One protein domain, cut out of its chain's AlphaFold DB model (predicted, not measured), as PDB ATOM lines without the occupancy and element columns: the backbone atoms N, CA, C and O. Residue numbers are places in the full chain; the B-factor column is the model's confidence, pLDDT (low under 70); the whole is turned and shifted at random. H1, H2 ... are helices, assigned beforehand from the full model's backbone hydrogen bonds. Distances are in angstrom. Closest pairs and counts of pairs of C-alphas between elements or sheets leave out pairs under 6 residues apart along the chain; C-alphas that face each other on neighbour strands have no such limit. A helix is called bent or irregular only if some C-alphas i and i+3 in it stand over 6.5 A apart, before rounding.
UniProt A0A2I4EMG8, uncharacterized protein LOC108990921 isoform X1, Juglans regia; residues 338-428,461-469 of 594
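AT A GLANCE: This is residues 338 to 428 and 461 to 469 of the 594 residues of the protein "uncharacterized protein LOC108990921 isoform X1" of Juglans regia (UniProt A0A2I4EMG8). Four helices stand in an up-and-down bundle, each running against the one before it, with H1 and H4 at opposite corners of a diamond and H2 and H3 at the other two. The printed part has 100 residues, 338 to 428 and, after a cut, 461 to 469, a short stretch with no named element. There are four named helices, in the order H1 H2 H3 H4, and no named strand; the class is all helix. The whole is compact, with a radius of gyration of the C-alphas of 13.4 A and spans of 37 by 33 by 21 A.

HOW THE PARTS SIT: H1, residues 338 to 354, and H2, residues 360 to 382, form a helical hairpin at a shallow tilt of 24 degrees, opposite ways; their closest C-alphas are those of Ile 354 and His 363, 5.7 A apart. H1 touches H3, residues 384 to 401, the same way at a shallow tilt of 1 degree, closest at the C-alphas of Ile 354 and Ala 397, 6.6 A. H2 and H3 are close but not clearly touching, with the C-alphas of Val 381 and Ile 387 closest at 6.3 A. H3 and H4, residues 408 to 423, form a second helical hairpin, closest at the C-alphas of Val 398 and Trp 411, 6.1 A; their shallow tilt of 34 degrees is only just short of steep. H2 and H4 only just touch, with 3 pairs of C-alphas within 8 A, the closest those of Leu 364 and Leu 410, 6.7 A. H1 and H4 are apart. Every O i to N i+4 pair is within hydrogen-bond range in H4, against 11 of 13 in H1, 14 of 19 in H2 and 11 of 14 in H3.

IN THESE COORDINATES: H1 begins at C-alpha 338, (11.413, -28.409, 28.672), and is 25.0 A long. H2, 28.3 A, is irregular, with C-alphas 376 and 379 8.9 A apart; H3, 24.6 A, is only just irregular, with C-alphas 389 and 392 6.6 A apart. H4, 21.9 A, ends at C-alpha 423, (-1.145, -53.560, 14.871).

THE WHOLE: The two C-alphas farthest apart, those of Arg 357 and Gly 428, are 41.1 A apart. Residues 429 to 460 are not printed, and C-alphas 428 and 461 are 21.4 A apart across the cut. The links H1 to H2 and H2 to H3 are tight and H3 to H4 is short. Mean pLDDT of the printed part is 88.7; residues 428 and 461 are under 70.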
ATOM      1  N   GLY A 338      10.298 -27.702  28.040       77.31
ATOM      2  CA  GLY A 338      11.413 -28.409  28.672       77.31
ATOM      3  C   GLY A 338      11.527 -29.868  28.225       77.31
ATOM      4  O   GLY A 338      12.620 -30.311  27.882       77.31
ATOM      5  N   PHE A 339      10.405 -30.590  28.176       81.75
ATOM      6  CA  PHE A 339      10.350 -31.993  27.760       81.75
ATOM      7  C   PHE A 339      10.777 -32.184  26.297       81.75
ATOM      8  O   PHE A 339      11.668 -32.986  26.016       81.75
ATOM      9  N   SER A 340      10.244 -31.375  25.374       85.19
ATOM     10  CA  SER A 340      10.636 -31.418  23.954       85.19
ATOM     11  C   SER A 340      12.132 -31.131  23.751       85.19
ATOM     12  O   SER A 340      12.801 -31.808  22.969       85.19
ATOM     13  N   LYS A 341      12.696 -30.169  24.497       87.56
ATOM     14  CA  LYS A 341      14.139 -29.873  24.470       87.56
ATOM     15  C   LYS A 341      14.985 -31.047  24.966       87.56
ATOM     16  O   LYS A 341      16.012 -31.331  24.355       87.56
ATOM     17  N   SER A 342      14.556 -31.736  26.024       88.94
ATOM     18  CA  SER A 342      15.236 -32.942  26.515       88.94
ATOM     19  C   SER A 342      15.229 -34.064  25.477       88.94
ATOM     20  O   SER A 342      16.269 -34.678  25.253       88.94
ATOM     21  N   ILE A 343      14.097 -34.298  24.800       91.31
ATOM     22  CA  ILE A 343      14.017 -35.307  23.731       91.31
ATOM     23  C   ILE A 343      14.973 -34.948  22.590       91.31
ATOM     24  O   ILE A 343      15.760 -35.793  22.174       91.31
ATOM     25  N   LYS A 344      14.969 -33.690  22.127       92.31
ATOM     26  CA  LYS A 344      15.890 -33.222  21.074       92.31
ATOM     27  C   LYS A 344      17.351 -33.464  21.447       92.31
ATOM     28  O   LYS A 344      18.093 -34.018  20.645       92.31
ATOM     29  N   LEU A 345      17.738 -33.104  22.673       91.69
ATOM     30  CA  LEU A 345      19.093 -33.313  23.182       91.69
ATOM     31  C   LEU A 345      19.501 -34.793  23.150       91.69
ATOM     32  O   LEU A 345      20.626 -35.105  22.774       91.69
ATOM     33  N   VAL A 346      18.598 -35.697  23.542       92.88
ATOM     34  CA  VAL A 346      18.857 -37.144  23.521       92.88
ATOM     35  C   VAL A 346      18.959 -37.666  22.087       92.88
ATOM     36  O   VAL A 346      19.852 -38.466  21.805       92.88
ATOM     37  N   MET A 347      18.068 -37.217  21.199       95.00
ATOM     38  CA  MET A 347      17.956 -37.710  19.824       95.00
ATOM     39  C   MET A 347      19.125 -37.303  18.929       95.00
ATOM     40  O   MET A 347      19.522 -38.104  18.086       95.00
ATOM     41  N   THR A 348      19.702 -36.107  19.101       93.44
ATOM     42  CA  THR A 348      20.806 -35.623  18.250       93.44
ATOM     43  C   THR A 348      21.958 -36.643  18.170       93.44
ATOM     44  O   THR A 348      22.354 -36.994  17.056       93.44
ATOM     45  N   PRO A 349      22.380 -37.233  19.310       91.69
ATOM     46  CA  PRO A 349      23.118 -38.471  19.437       91.69
ATOM     47  C   PRO A 349      22.936 -39.543  18.386       91.69
ATOM     48  O   PRO A 349      23.815 -39.950  17.628       91.69
ATOM     49  N   LEU A 350      21.717 -40.055  18.501       94.38
ATOM     50  CA  LEU A 350      21.241 -41.290  17.924       94.38
ATOM     51  C   LEU A 350      21.136 -41.127  16.415       94.38
ATOM     52  O   LEU A 350      21.601 -41.991  15.677       94.38
ATOM     53  N   LEU A 351      20.629 -39.972  15.976       92.81
ATOM     54  CA  LEU A 351      20.538 -39.602  14.567       92.81
ATOM     55  C   LEU A 351      21.918 -39.513  13.913       92.81
ATOM     56  O   LEU A 351      22.132 -40.094  12.854       92.81
ATOM     57  N   GLY A 352      22.879 -38.858  14.570       91.12
ATOM     58  CA  GLY A 352      24.239 -38.749  14.039       91.12
ATOM     59  C   GLY A 352      24.915 -40.108  13.834       91.12
ATOM     60  O   GLY A 352      25.601 -40.309  12.834       91.12
ATOM     61  N   ILE A 353      24.703 -41.056  14.753       91.69
ATOM     62  CA  ILE A 353      25.312 -42.390  14.674       91.69
ATOM     63  C   ILE A 353      24.580 -43.307  13.700       91.69
ATOM     64  O   ILE A 353      25.239 -44.008  12.934       91.69
ATOM     65  N   ILE A 354      23.244 -43.341  13.729       91.00
ATOM     66  CA  ILE A 354      22.481 -44.274  12.892       91.00
ATOM     67  C   ILE A 354      22.627 -43.932  11.407       91.00
ATOM     68  O   ILE A 354      22.798 -44.831  10.596       91.00
ATOM     69  N   SER A 355      22.655 -42.640  11.061       88.50
ATOM     70  CA  SER A 355      22.896 -42.166   9.694       88.50
ATOM     71  C   SER A 355      24.389 -42.132   9.334       88.50
ATOM     72  O   SER A 355      24.753 -41.889   8.183       88.50
ATOM     73  N   GLY A 356      25.269 -42.336  10.316       86.75
ATOM     74  CA  GLY A 356      26.715 -42.315  10.151       86.75
ATOM     75  C   GLY A 356      27.286 -43.636   9.632       86.75
ATOM     76  O   GLY A 356      26.698 -44.711   9.766       86.75
ATOM     77  N   ARG A 357      28.504 -43.565   9.083       83.44
ATOM     78  CA  ARG A 357      29.292 -44.739   8.671       83.44
ATOM     79  C   ARG A 357      29.981 -45.366   9.885       83.44
ATOM     80  O   ARG A 357      31.184 -45.208  10.070       83.44
ATOM     81  N   CYS A 358      29.206 -46.030  10.731       85.44
ATOM     82  CA  CYS A 358      29.709 -46.735  11.906       85.44
ATOM     83  C   CYS A 358      29.656 -48.254  11.712       85.44
ATOM     84  O   CYS A 358      28.963 -48.765  10.834       85.44
ATOM     85  N   ASP A 359      30.382 -48.980  12.561       87.44
ATOM     86  CA  ASP A 359      30.274 -50.434  12.622       87.44
ATOM     87  C   ASP A 359      28.874 -50.885  13.046       87.44
ATOM     88  O   ASP A 359      28.207 -50.249  13.867       87.44
ATOM     89  N   ILE A 360      28.475 -52.065  12.571       89.06
ATOM     90  CA  ILE A 360      27.160 -52.650  12.858       89.06
ATOM     91  C   ILE A 360      26.882 -52.800  14.363       89.06
ATOM     92  O   ILE A 360      25.752 -52.647  14.825       89.06
ATOM     93  N   SER A 361      27.923 -53.062  15.158       90.88
ATOM     94  CA  SER A 361      27.830 -53.164  16.617       90.88
ATOM     95  C   SER A 361      27.501 -51.821  17.276       90.88
ATOM     96  O   SER A 361      26.790 -51.785  18.281       90.88
ATOM     97  N   VAL A 362      27.969 -50.713  16.694       91.94
ATOM     98  CA  VAL A 362      27.662 -49.350  17.139       91.94
ATOM     99  C   VAL A 362      26.218 -49.002  16.790       91.94
ATOM    100  O   VAL A 362      25.498 -48.508  17.657       91.94
ATOM    101  N   HIS A 363      25.766 -49.319  15.572       91.62
ATOM    102  CA  HIS A 363      24.364 -49.142  15.173       91.62
ATOM    103  C   HIS A 363      23.410 -49.946  16.061       91.62
ATOM    104  O   HIS A 363      22.408 -49.410  16.524       91.62
ATOM    105  N   LEU A 364      23.751 -51.194  16.395       91.00
ATOM    106  CA  LEU A 364      22.952 -52.011  17.313       91.00
ATOM    107  C   LEU A 364      22.899 -51.406  18.727       91.00
ATOM    108  O   LEU A 364      21.847 -51.399  19.363       91.00
ATOM    109  N   SER A 365      24.020 -50.871  19.222       92.19
ATOM    110  CA  SER A 365      24.055 -50.158  20.508       92.19
ATOM    111  C   SER A 365      23.204 -48.879  20.484       92.19
ATOM    112  O   SER A 365      22.491 -48.587  21.447       92.19
ATOM    113  N   CYS A 366      23.223 -48.151  19.363       93.69
ATOM    114  CA  CYS A 366      22.376 -46.982  19.129       93.69
ATOM    115  C   CYS A 366      20.887 -47.356  19.174       93.69
ATOM    116  O   CYS A 366      20.133 -46.755  19.938       93.69
ATOM    117  N   LEU A 367      20.472 -48.412  18.463       92.69
ATOM    118  CA  LEU A 367      19.083 -48.883  18.491       92.69
ATOM    119  C   LEU A 367      18.656 -49.374  19.878       92.69
ATOM    120  O   LEU A 367      17.555 -49.062  20.313       92.69
ATOM    121  N   ASN A 368      19.522 -50.061  20.626       92.12
ATOM    122  CA  ASN A 368      19.224 -50.431  22.016       92.12
ATOM    123  C   ASN A 368      18.986 -49.201  22.910       92.12
ATOM    124  O   ASN A 368      18.099 -49.207  23.767       92.12
ATOM    125  N   THR A 369      19.767 -48.142  22.697       93.69
ATOM    126  CA  THR A 369      19.627 -46.866  23.412       93.69
ATOM    127  C   THR A 369      18.342 -46.144  23.000       93.69
ATOM    128  O   THR A 369      17.632 -45.612  23.852       93.69
ATOM    129  N   TRP A 370      17.985 -46.188  21.716       95.06
ATOM    130  CA  TRP A 370      16.708 -45.686  21.211       95.06
ATOM    131  C   TRP A 370      15.514 -46.463  21.785       95.06
ATOM    132  O   TRP A 370      14.597 -45.848  22.318       95.06
ATOM    133  N   CYS A 371      15.552 -47.797  21.825       91.94
ATOM    134  CA  CYS A 371      14.517 -48.609  22.475       91.94
ATOM    135  C   CYS A 371      14.364 -48.272  23.970       91.94
ATOM    136  O   CYS A 371      13.249 -48.250  24.491       91.94
ATOM    137  N   CYS A 372      15.467 -47.957  24.663       91.88
ATOM    138  CA  CYS A 372      15.421 -47.461  26.039       91.88
ATOM    139  C   CYS A 372      14.652 -46.131  26.137       91.88
ATOM    140  O   CYS A 372      13.824 -45.970  27.036       91.88
ATOM    141  N   LEU A 373      14.872 -45.205  25.195       93.88
ATOM    142  CA  LEU A 373      14.100 -43.964  25.092       93.88
ATOM    143  C   LEU A 373      12.612 -44.246  24.856       93.88
ATOM    144  O   LEU A 373      11.789 -43.698  25.584       93.88
ATOM    145  N   LEU A 374      12.262 -45.120  23.905       92.44
ATOM    146  CA  LEU A 374      10.864 -45.472  23.617       92.44
ATOM    147  C   LEU A 374      10.146 -46.010  24.856       92.44
ATOM    148  O   LEU A 374       9.048 -45.572  25.184       92.44
ATOM    149  N   HIS A 375      10.802 -46.906  25.592       90.75
ATOM    150  CA  HIS A 375      10.275 -47.441  26.843       90.75
ATOM    151  C   HIS A 375      10.063 -46.357  27.905       90.75
ATOM    152  O   HIS A 375       9.074 -46.380  28.633       90.75
ATOM    153  N   LYS A 376      10.977 -45.384  27.993       89.81
ATOM    154  CA  LYS A 376      10.909 -44.291  28.975       89.81
ATOM    155  C   LYS A 376       9.906 -43.202  28.626       89.81
ATOM    156  O   LYS A 376       9.420 -42.538  29.537       89.81
ATOM    157  N   LEU A 377       9.597 -43.019  27.345       90.06
ATOM    158  CA  LEU A 377       8.529 -42.128  26.891       90.06
ATOM    159  C   LEU A 377       7.137 -42.638  27.290       90.06
ATOM    160  O   LEU A 377       6.197 -41.842  27.354       90.06
ATOM    161  N   ASP A 378       7.014 -43.926  27.623       87.75
ATOM    162  CA  ASP A 378       5.764 -44.561  28.032       87.75
ATOM    163  C   ASP A 378       4.659 -44.326  26.983       87.75
ATOM    164  O   ASP A 378       4.908 -44.461  25.787       87.75
ATOM    165  N   THR A 379       3.449 -43.931  27.384       88.06
ATOM    166  CA  THR A 379       2.366 -43.587  26.447       88.06
ATOM    167  C   THR A 379       2.650 -42.347  25.595       88.06
ATOM    168  O   THR A 379       2.011 -42.176  24.556       88.06
ATOM    169  N   SER A 380       3.615 -41.498  25.979       88.56
ATOM    170  CA  SER A 380       3.934 -40.257  25.255       88.56
ATOM    171  C   SER A 380       4.556 -40.518  23.885       88.56
ATOM    172  O   SER A 380       4.575 -39.621  23.051       88.56
ATOM    173  N   VAL A 381       5.052 -41.737  23.632       89.38
ATOM    174  CA  VAL A 381       5.584 -42.146  22.319       89.38
ATOM    175  C   VAL A 381       4.542 -42.029  21.200       89.38
ATOM    176  O   VAL A 381       4.908 -41.830  20.048       89.38
ATOM    177  N   ASN A 382       3.253 -42.106  21.545       89.88
ATOM    178  CA  ASN A 382       2.141 -42.051  20.598       89.88
ATOM    179  C   ASN A 382       1.714 -40.611  20.254       89.88
ATOM    180  O   ASN A 382       0.832 -40.425  19.418       89.88
ATOM    181  N   ASP A 383       2.289 -39.590  20.898       89.50
ATOM    182  CA  ASP A 383       1.988 -38.195  20.571       89.50
ATOM    183  C   ASP A 383       2.565 -37.831  19.187       89.50
ATOM    184  O   ASP A 383       3.748 -38.089  18.945       89.50
ATOM    185  N   PRO A 384       1.797 -37.194  18.278       88.12
ATOM    186  CA  PRO A 384       2.270 -36.871  16.931       88.12
ATOM    187  C   PRO A 384       3.583 -36.075  16.893       88.12
ATOM    188  O   PRO A 384       4.410 -36.283  16.002       88.12
ATOM    189  N   SER A 385       3.813 -35.181  17.863       88.88
ATOM    190  CA  SER A 385       5.053 -34.400  17.922       88.88
ATOM    191  C   SER A 385       6.255 -35.259  18.327       88.88
ATOM    192  O   SER A 385       7.365 -35.033  17.838       88.88
ATOM    193  N   VAL A 386       6.035 -36.271  19.172       90.94
ATOM    194  CA  VAL A 386       7.053 -37.241  19.595       90.94
ATOM    195  C   VAL A 386       7.332 -38.247  18.484       90.94
ATOM    196  O   VAL A 386       8.501 -38.505  18.215       90.94
ATOM    197  N   ILE A 387       6.308 -38.740  17.780       91.38
ATOM    198  CA  ILE A 387       6.462 -39.626  16.611       91.38
ATOM    199  C   ILE A 387       7.390 -38.979  15.579       91.38
ATOM    200  O   ILE A 387       8.408 -39.565  15.208       91.38
ATOM    201  N   LYS A 388       7.098 -37.731  15.197       91.50
ATOM    202  CA  LYS A 388       7.900 -36.971  14.229       91.50
ATOM    203  C   LYS A 388       9.338 -36.721  14.697       91.50
ATOM    204  O   LYS A 388      10.253 -36.612  13.887       91.50
ATOM    205  N   LEU A 389       9.549 -36.588  16.005       92.88
ATOM    206  CA  LEU A 389      10.858 -36.266  16.574       92.88
ATOM    207  C   LEU A 389      11.719 -37.505  16.875       92.88
ATOM    208  O   LEU A 389      12.945 -37.407  16.839       92.88
ATOM    209  N   VAL A 390      11.098 -38.635  17.220       94.00
ATOM    210  CA  VAL A 390      11.765 -39.816  17.796       94.00
ATOM    211  C   VAL A 390      11.671 -41.044  16.899       94.00
ATOM    212  O   VAL A 390      12.647 -41.788  16.812       94.00
ATOM    213  N   LEU A 391      10.518 -41.281  16.267       94.38
ATOM    214  CA  LEU A 391      10.274 -42.480  15.463       94.38
ATOM    215  C   LEU A 391      10.685 -42.267  14.008       94.38
ATOM    216  O   LEU A 391      11.572 -42.960  13.519       94.38
ATOM    217  N   GLU A 392      10.073 -41.278  13.354       94.25
ATOM    218  CA  GLU A 392      10.246 -40.974  11.926       94.25
ATOM    219  C   GLU A 392      11.714 -40.947  11.475       94.25
ATOM    220  O   GLU A 392      12.069 -41.746  10.611       94.25
ATOM    221  N   PRO A 393      12.618 -40.162  12.090       95.25
ATOM    222  CA  PRO A 393      13.980 -40.053  11.576       95.25
ATOM    223  C   PRO A 393      14.832 -41.319  11.790       95.25
ATOM    224  O   PRO A 393      15.788 -41.538  11.049       95.25
ATOM    225  N   ILE A 394      14.514 -42.162  12.784       95.00
ATOM    226  CA  ILE A 394      15.237 -43.426  13.015       95.00
ATOM    227  C   ILE A 394      14.762 -44.492  12.033       95.00
ATOM    228  O   ILE A 394      15.596 -45.161  11.422       95.00
ATOM    229  N   PHE A 395      13.444 -44.628  11.857       94.50
ATOM    230  CA  PHE A 395      12.882 -45.553  10.876       94.50
ATOM    231  C   PHE A 395      13.369 -45.224   9.468       94.50
ATOM    232  O   PHE A 395      13.878 -46.109   8.788       94.50
ATOM    233  N   GLU A 396      13.314 -43.952   9.067       93.12
ATOM    234  CA  GLU A 396      13.827 -43.511   7.769       93.12
ATOM    235  C   GLU A 396      15.301 -43.854   7.591       93.12
ATOM    236  O   GLU A 396      15.671 -44.448   6.583       93.12
ATOM    237  N   ALA A 397      16.151 -43.537   8.573       91.94
ATOM    238  CA  ALA A 397      17.576 -43.825   8.469       91.94
ATOM    239  C   ALA A 397      17.860 -45.328   8.315       91.94
ATOM    240  O   ALA A 397      18.684 -45.708   7.487       91.94
ATOM    241  N   VAL A 398      17.180 -46.190   9.081       91.25
ATOM    242  CA  VAL A 398      17.389 -47.646   9.013       91.25
ATOM    243  C   VAL A 398      16.834 -48.239   7.721       91.25
ATOM    244  O   VAL A 398      17.489 -49.084   7.108       91.25
ATOM    245  N   PHE A 399      15.656 -47.801   7.280       91.00
ATOM    246  CA  PHE A 399      15.074 -48.275   6.028       91.00
ATOM    247  C   PHE A 399      15.878 -47.789   4.818       91.00
ATOM    248  O   PHE A 399      16.133 -48.584   3.927       91.00
ATOM    249  N   LEU A 400      16.421 -46.569   4.820       87.25
ATOM    250  CA  LEU A 400      17.314 -46.106   3.748       87.25
ATOM    251  C   LEU A 400      18.635 -46.891   3.659       87.25
ATOM    252  O   LEU A 400      19.187 -47.022   2.569       87.25
ATOM    253  N   ILE A 401      19.149 -47.425   4.775       85.25
ATOM    254  CA  ILE A 401      20.320 -48.323   4.766       85.25
ATOM    255  C   ILE A 401      19.975 -49.660   4.092       85.25
ATOM    256  O   ILE A 401      20.793 -50.208   3.353       85.25
ATOM    257  N   GLY A 402      18.769 -50.170   4.349       81.50
ATOM    258  CA  GLY A 402      18.240 -51.389   3.749       81.50
ATOM    259  C   GLY A 402      18.761 -52.709   4.329       81.50
ATOM    260  O   GLY A 402      19.673 -52.719   5.168       81.50
ATOM    261  N   PRO A 403      18.182 -53.850   3.902       81.06
ATOM    262  CA  PRO A 403      18.627 -55.170   4.310       81.06
ATOM    263  C   PRO A 403      19.858 -55.587   3.496       81.06
ATOM    264  O   PRO A 403      19.788 -55.769   2.288       81.06
ATOM    265  N   ASP A 404      20.994 -55.736   4.166       79.75
ATOM    266  CA  ASP A 404      22.198 -56.430   3.699       79.75
ATOM    267  C   ASP A 404      22.562 -57.499   4.744       79.75
ATOM    268  O   ASP A 404      22.115 -57.439   5.893       79.75
ATOM    269  N   ASN A 405      23.429 -58.450   4.403       75.25
ATOM    270  CA  ASN A 405      23.904 -59.516   5.289       75.25
ATOM    271  C   ASN A 405      24.356 -59.006   6.669       75.25
ATOM    272  O   ASN A 405      24.226 -59.709   7.674       75.25
ATOM    273  N   LYS A 406      24.880 -57.776   6.744       80.44
ATOM    274  CA  LYS A 406      25.284 -57.136   8.004       80.44
ATOM    275  C   LYS A 406      24.136 -56.390   8.695       80.44
ATOM    276  O   LYS A 406      24.043 -56.448   9.920       80.44
ATOM    277  N   THR A 407      23.275 -55.701   7.950       83.94
ATOM    278  CA  THR A 407      22.250 -54.772   8.470       83.94
ATOM    279  C   THR A 407      20.875 -55.406   8.662       83.94
ATOM    280  O   THR A 407      20.044 -54.826   9.359       83.94
ATOM    281  N   MET A 408      20.659 -56.627   8.160       87.12
ATOM    282  CA  MET A 408      19.389 -57.364   8.222       87.12
ATOM    283  C   MET A 408      18.778 -57.391   9.627       87.12
ATOM    284  O   MET A 408      17.573 -57.243   9.804       87.12
ATOM    285  N   ARG A 409      19.616 -57.518  10.662       85.31
ATOM    286  CA  ARG A 409      19.162 -57.524  12.061       85.31
ATOM    287  C   ARG A 409      18.590 -56.180  12.516       85.31
ATOM    288  O   ARG A 409      17.616 -56.168  13.260       85.31
ATOM    289  N   LEU A 410      19.209 -55.071  12.111       87.44
ATOM    290  CA  LEU A 410      18.743 -53.718  12.443       87.44
ATOM    291  C   LEU A 410      17.430 -53.417  11.718       87.44
ATOM    292  O   LEU A 410      16.510 -52.850  12.301       87.44
ATOM    293  N   TRP A 411      17.367 -53.833  10.454       90.94
ATOM    294  CA  TRP A 411      16.223 -53.628   9.581       90.94
ATOM    295  C   TRP A 411      14.995 -54.412  10.059       90.94
ATOM    296  O   TRP A 411      13.963 -53.801  10.324       90.94
ATOM    297  N   ASN A 412      15.136 -55.720  10.308       90.00
ATOM    298  CA  ASN A 412      14.056 -56.555  10.852       90.00
ATOM    299  C   ASN A 412      13.531 -56.025  12.183       90.00
ATOM    300  O   ASN A 412      12.328 -55.989  12.398       90.00
ATOM    301  N   LEU A 413      14.423 -55.555  13.057       87.88
ATOM    302  CA  LEU A 413      13.997 -54.957  14.311       87.88
ATOM    303  C   LEU A 413      13.070 -53.751  14.088       87.88
ATOM    304  O   LEU A 413      12.028 -53.625  14.730       87.88
ATOM    305  N   CYS A 414      13.477 -52.829  13.221       92.00
ATOM    306  CA  CYS A 414      12.680 -51.640  12.958       92.00
ATOM    307  C   CYS A 414      11.346 -52.007  12.297       92.00
ATOM    308  O   CYS A 414      10.319 -51.426  12.639       92.00
ATOM    309  N   LEU A 415      11.328 -53.016  11.425       91.69
ATOM    310  CA  LEU A 415      10.082 -53.540  10.874       91.69
ATOM    311  C   LEU A 415       9.161 -54.115  11.945       91.69
ATOM    312  O   LEU A 415       7.984 -53.774  11.954       91.69
ATOM    313  N   ASP A 416       9.679 -54.946  12.848       90.94
ATOM    314  CA  ASP A 416       8.879 -55.569  13.903       90.94
ATOM    315  C   ASP A 416       8.289 -54.512  14.848       90.94
ATOM    316  O   ASP A 416       7.113 -54.578  15.194       90.94
ATOM    317  N   LEU A 417       9.068 -53.482  15.206       91.44
ATOM    318  CA  LEU A 417       8.581 -52.362  16.021       91.44
ATOM    319  C   LEU A 417       7.513 -51.523  15.305       91.44
ATOM    320  O   LEU A 417       6.566 -51.068  15.950       91.44
ATOM    321  N   LEU A 418       7.666 -51.295  13.998       93.06
ATOM    322  CA  LEU A 418       6.689 -50.555  13.201       93.06
ATOM    323  C   LEU A 418       5.396 -51.359  13.009       93.06
ATOM    324  O   LEU A 418       4.313 -50.795  13.155       93.06
ATOM    325  N   ASP A 419       5.496 -52.661  12.735       91.81
ATOM    326  CA  ASP A 419       4.345 -53.564  12.622       91.81
ATOM    327  C   ASP A 419       3.603 -53.656  13.962       91.81
ATOM    328  O   ASP A 419       2.386 -53.491  14.008       91.81
ATOM    329  N   ASP A 420       4.328 -53.785  15.081       90.38
ATOM    330  CA  ASP A 420       3.754 -53.739  16.431       90.38
ATOM    331  C   ASP A 420       2.977 -52.441  16.697       90.38
ATOM    332  O   ASP A 420       1.904 -52.477  17.310       90.38
ATOM    333  N   PHE A 421       3.501 -51.299  16.237       91.56
ATOM    334  CA  PHE A 421       2.830 -50.008  16.364       91.56
ATOM    335  C   PHE A 421       1.569 -49.931  15.488       91.56
ATOM    336  O   PHE A 421       0.513 -49.518  15.968       91.56
ATOM    337  N   ILE A 422       1.632 -50.389  14.234       91.31
ATOM    338  CA  ILE A 422       0.474 -50.426  13.324       91.31
ATOM    339  C   ILE A 422      -0.619 -51.355  13.873       91.31
ATOM    340  O   ILE A 422      -1.798 -50.986  13.925       91.31
ATOM    341  N   LEU A 423      -0.237 -52.547  14.335       90.44
ATOM    342  CA  LEU A 423      -1.145 -53.560  14.871       90.44
ATOM    343  C   LEU A 423      -1.726 -53.185  16.236       90.44
ATOM    344  O   LEU A 423      -2.745 -53.757  16.628       90.44
ATOM    345  N   ALA A 424      -1.161 -52.203  16.946       88.81
ATOM    346  CA  ALA A 424      -1.703 -51.720  18.218       88.81
ATOM    347  C   ALA A 424      -3.177 -51.291  18.110       88.81
ATOM    348  O   ALA A 424      -3.941 -51.477  19.056       88.81
ATOM    349  N   LYS A 425      -3.611 -50.809  16.938       85.88
ATOM    350  CA  LYS A 425      -5.019 -50.481  16.668       85.88
ATOM    351  C   LYS A 425      -5.950 -51.697  16.630       85.88
ATOM    352  O   LYS A 425      -7.126 -51.574  16.952       85.88
ATOM    353  N   CYS A 426      -5.427 -52.873  16.288       82.12
ATOM    354  CA  CYS A 426      -6.199 -54.114  16.196       82.12
ATOM    355  C   CYS A 426      -6.305 -54.868  17.535       82.12
ATOM    356  O   CYS A 426      -7.224 -55.667  17.712       82.12
ATOM    357  N   ARG A 427      -5.415 -54.596  18.503       78.38
ATOM    358  CA  ARG A 427      -5.322 -55.346  19.775       78.38
ATOM    359  C   ARG A 427      -6.566 -55.245  20.674       78.38
ATOM    360  O   ARG A 427      -6.760 -56.107  21.522       78.38
ATOM    361  N   GLY A 428      -7.423 -54.237  20.494       57.19
ATOM    362  CA  GLY A 428      -8.657 -54.076  21.279       57.19
ATOM    363  C   GLY A 428      -9.818 -54.991  20.865       57.19
ATOM    364  O   GLY A 428     -10.747 -55.165  21.642       57.19
ATOM    365  N   TYR A 461      12.808 -54.296  26.386       69.31
ATOM    366  CA  TYR A 461      12.038 -53.090  26.621       69.31
ATOM    367  C   TYR A 461      10.668 -53.246  25.961       69.31
ATOM    368  O   TYR A 461      10.587 -53.434  24.750       69.31
ATOM    369  N   SER A 462       9.594 -53.186  26.745       76.06
ATOM    370  CA  SER A 462       8.237 -53.116  26.204       76.06
ATOM    371  C   SER A 462       7.881 -51.665  25.883       76.06
ATOM    372  O   SER A 462       8.082 -50.774  26.713       76.06
ATOM    373  N   VAL A 463       7.358 -51.419  24.682       84.62
ATOM    374  CA  VAL A 463       6.844 -50.105  24.274       84.62
ATOM    375  C   VAL A 463       5.320 -50.116  24.382       84.62
ATOM    376  O   VAL A 463       4.664 -51.066  23.953       84.62
ATOM    377  N   LYS A 464       4.747 -49.076  24.995       86.19
ATOM    378  CA  LYS A 464       3.298 -48.935  25.186       86.19
ATOM    379  C   LYS A 464       2.660 -48.239  23.987       86.19
ATOM    380  O   LYS A 464       2.352 -47.045  24.032       86.19
ATOM    381  N   TRP A 465       2.460 -49.001  22.922       88.56
ATOM    382  CA  TRP A 465       1.703 -48.548  21.762       88.56
ATOM    383  C   TRP A 465       0.218 -48.420  22.107       88.56
ATOM    384  O   TRP A 465      -0.389 -49.359  22.623       88.56
ATOM    385  N   LEU A 466      -0.355 -47.252  21.832       87.06
ATOM    386  CA  LEU A 466      -1.795 -47.019  21.900       87.06
ATOM    387  C   LEU A 466      -2.405 -47.190  20.501       87.06
ATOM    388  O   LEU A 466      -1.693 -47.036  19.507       87.06
ATOM    389  N   PRO A 467      -3.715 -47.481  20.393       86.44
ATOM    390  CA  PRO A 467      -4.410 -47.432  19.113       86.44
ATOM    391  C   PRO A 467      -4.203 -46.073  18.432       86.44
ATOM    392  O   PRO A 467      -4.517 -45.030  19.007       86.44
ATOM    393  N   TRP A 468      -3.660 -46.082  17.214       87.00
ATOM    394  CA  TRP A 468      -3.321 -44.860  16.488       87.00
ATOM    395  C   TRP A 468      -4.564 -44.126  15.953       87.00
ATOM    396  O   TRP A 468      -5.582 -44.734  15.603       87.00
ATOM    397  N   HIS A 469      -4.482 -42.798  15.856       84.38
ATOM    398  CA  HIS A 469      -5.525 -41.945  15.266       84.38
ATOM    399  C   HIS A 469      -5.307 -41.738  13.765       84.38
ATOM    400  O   HIS A 469      -4.186 -41.838  13.282       84.38
TER     401      HIS A 469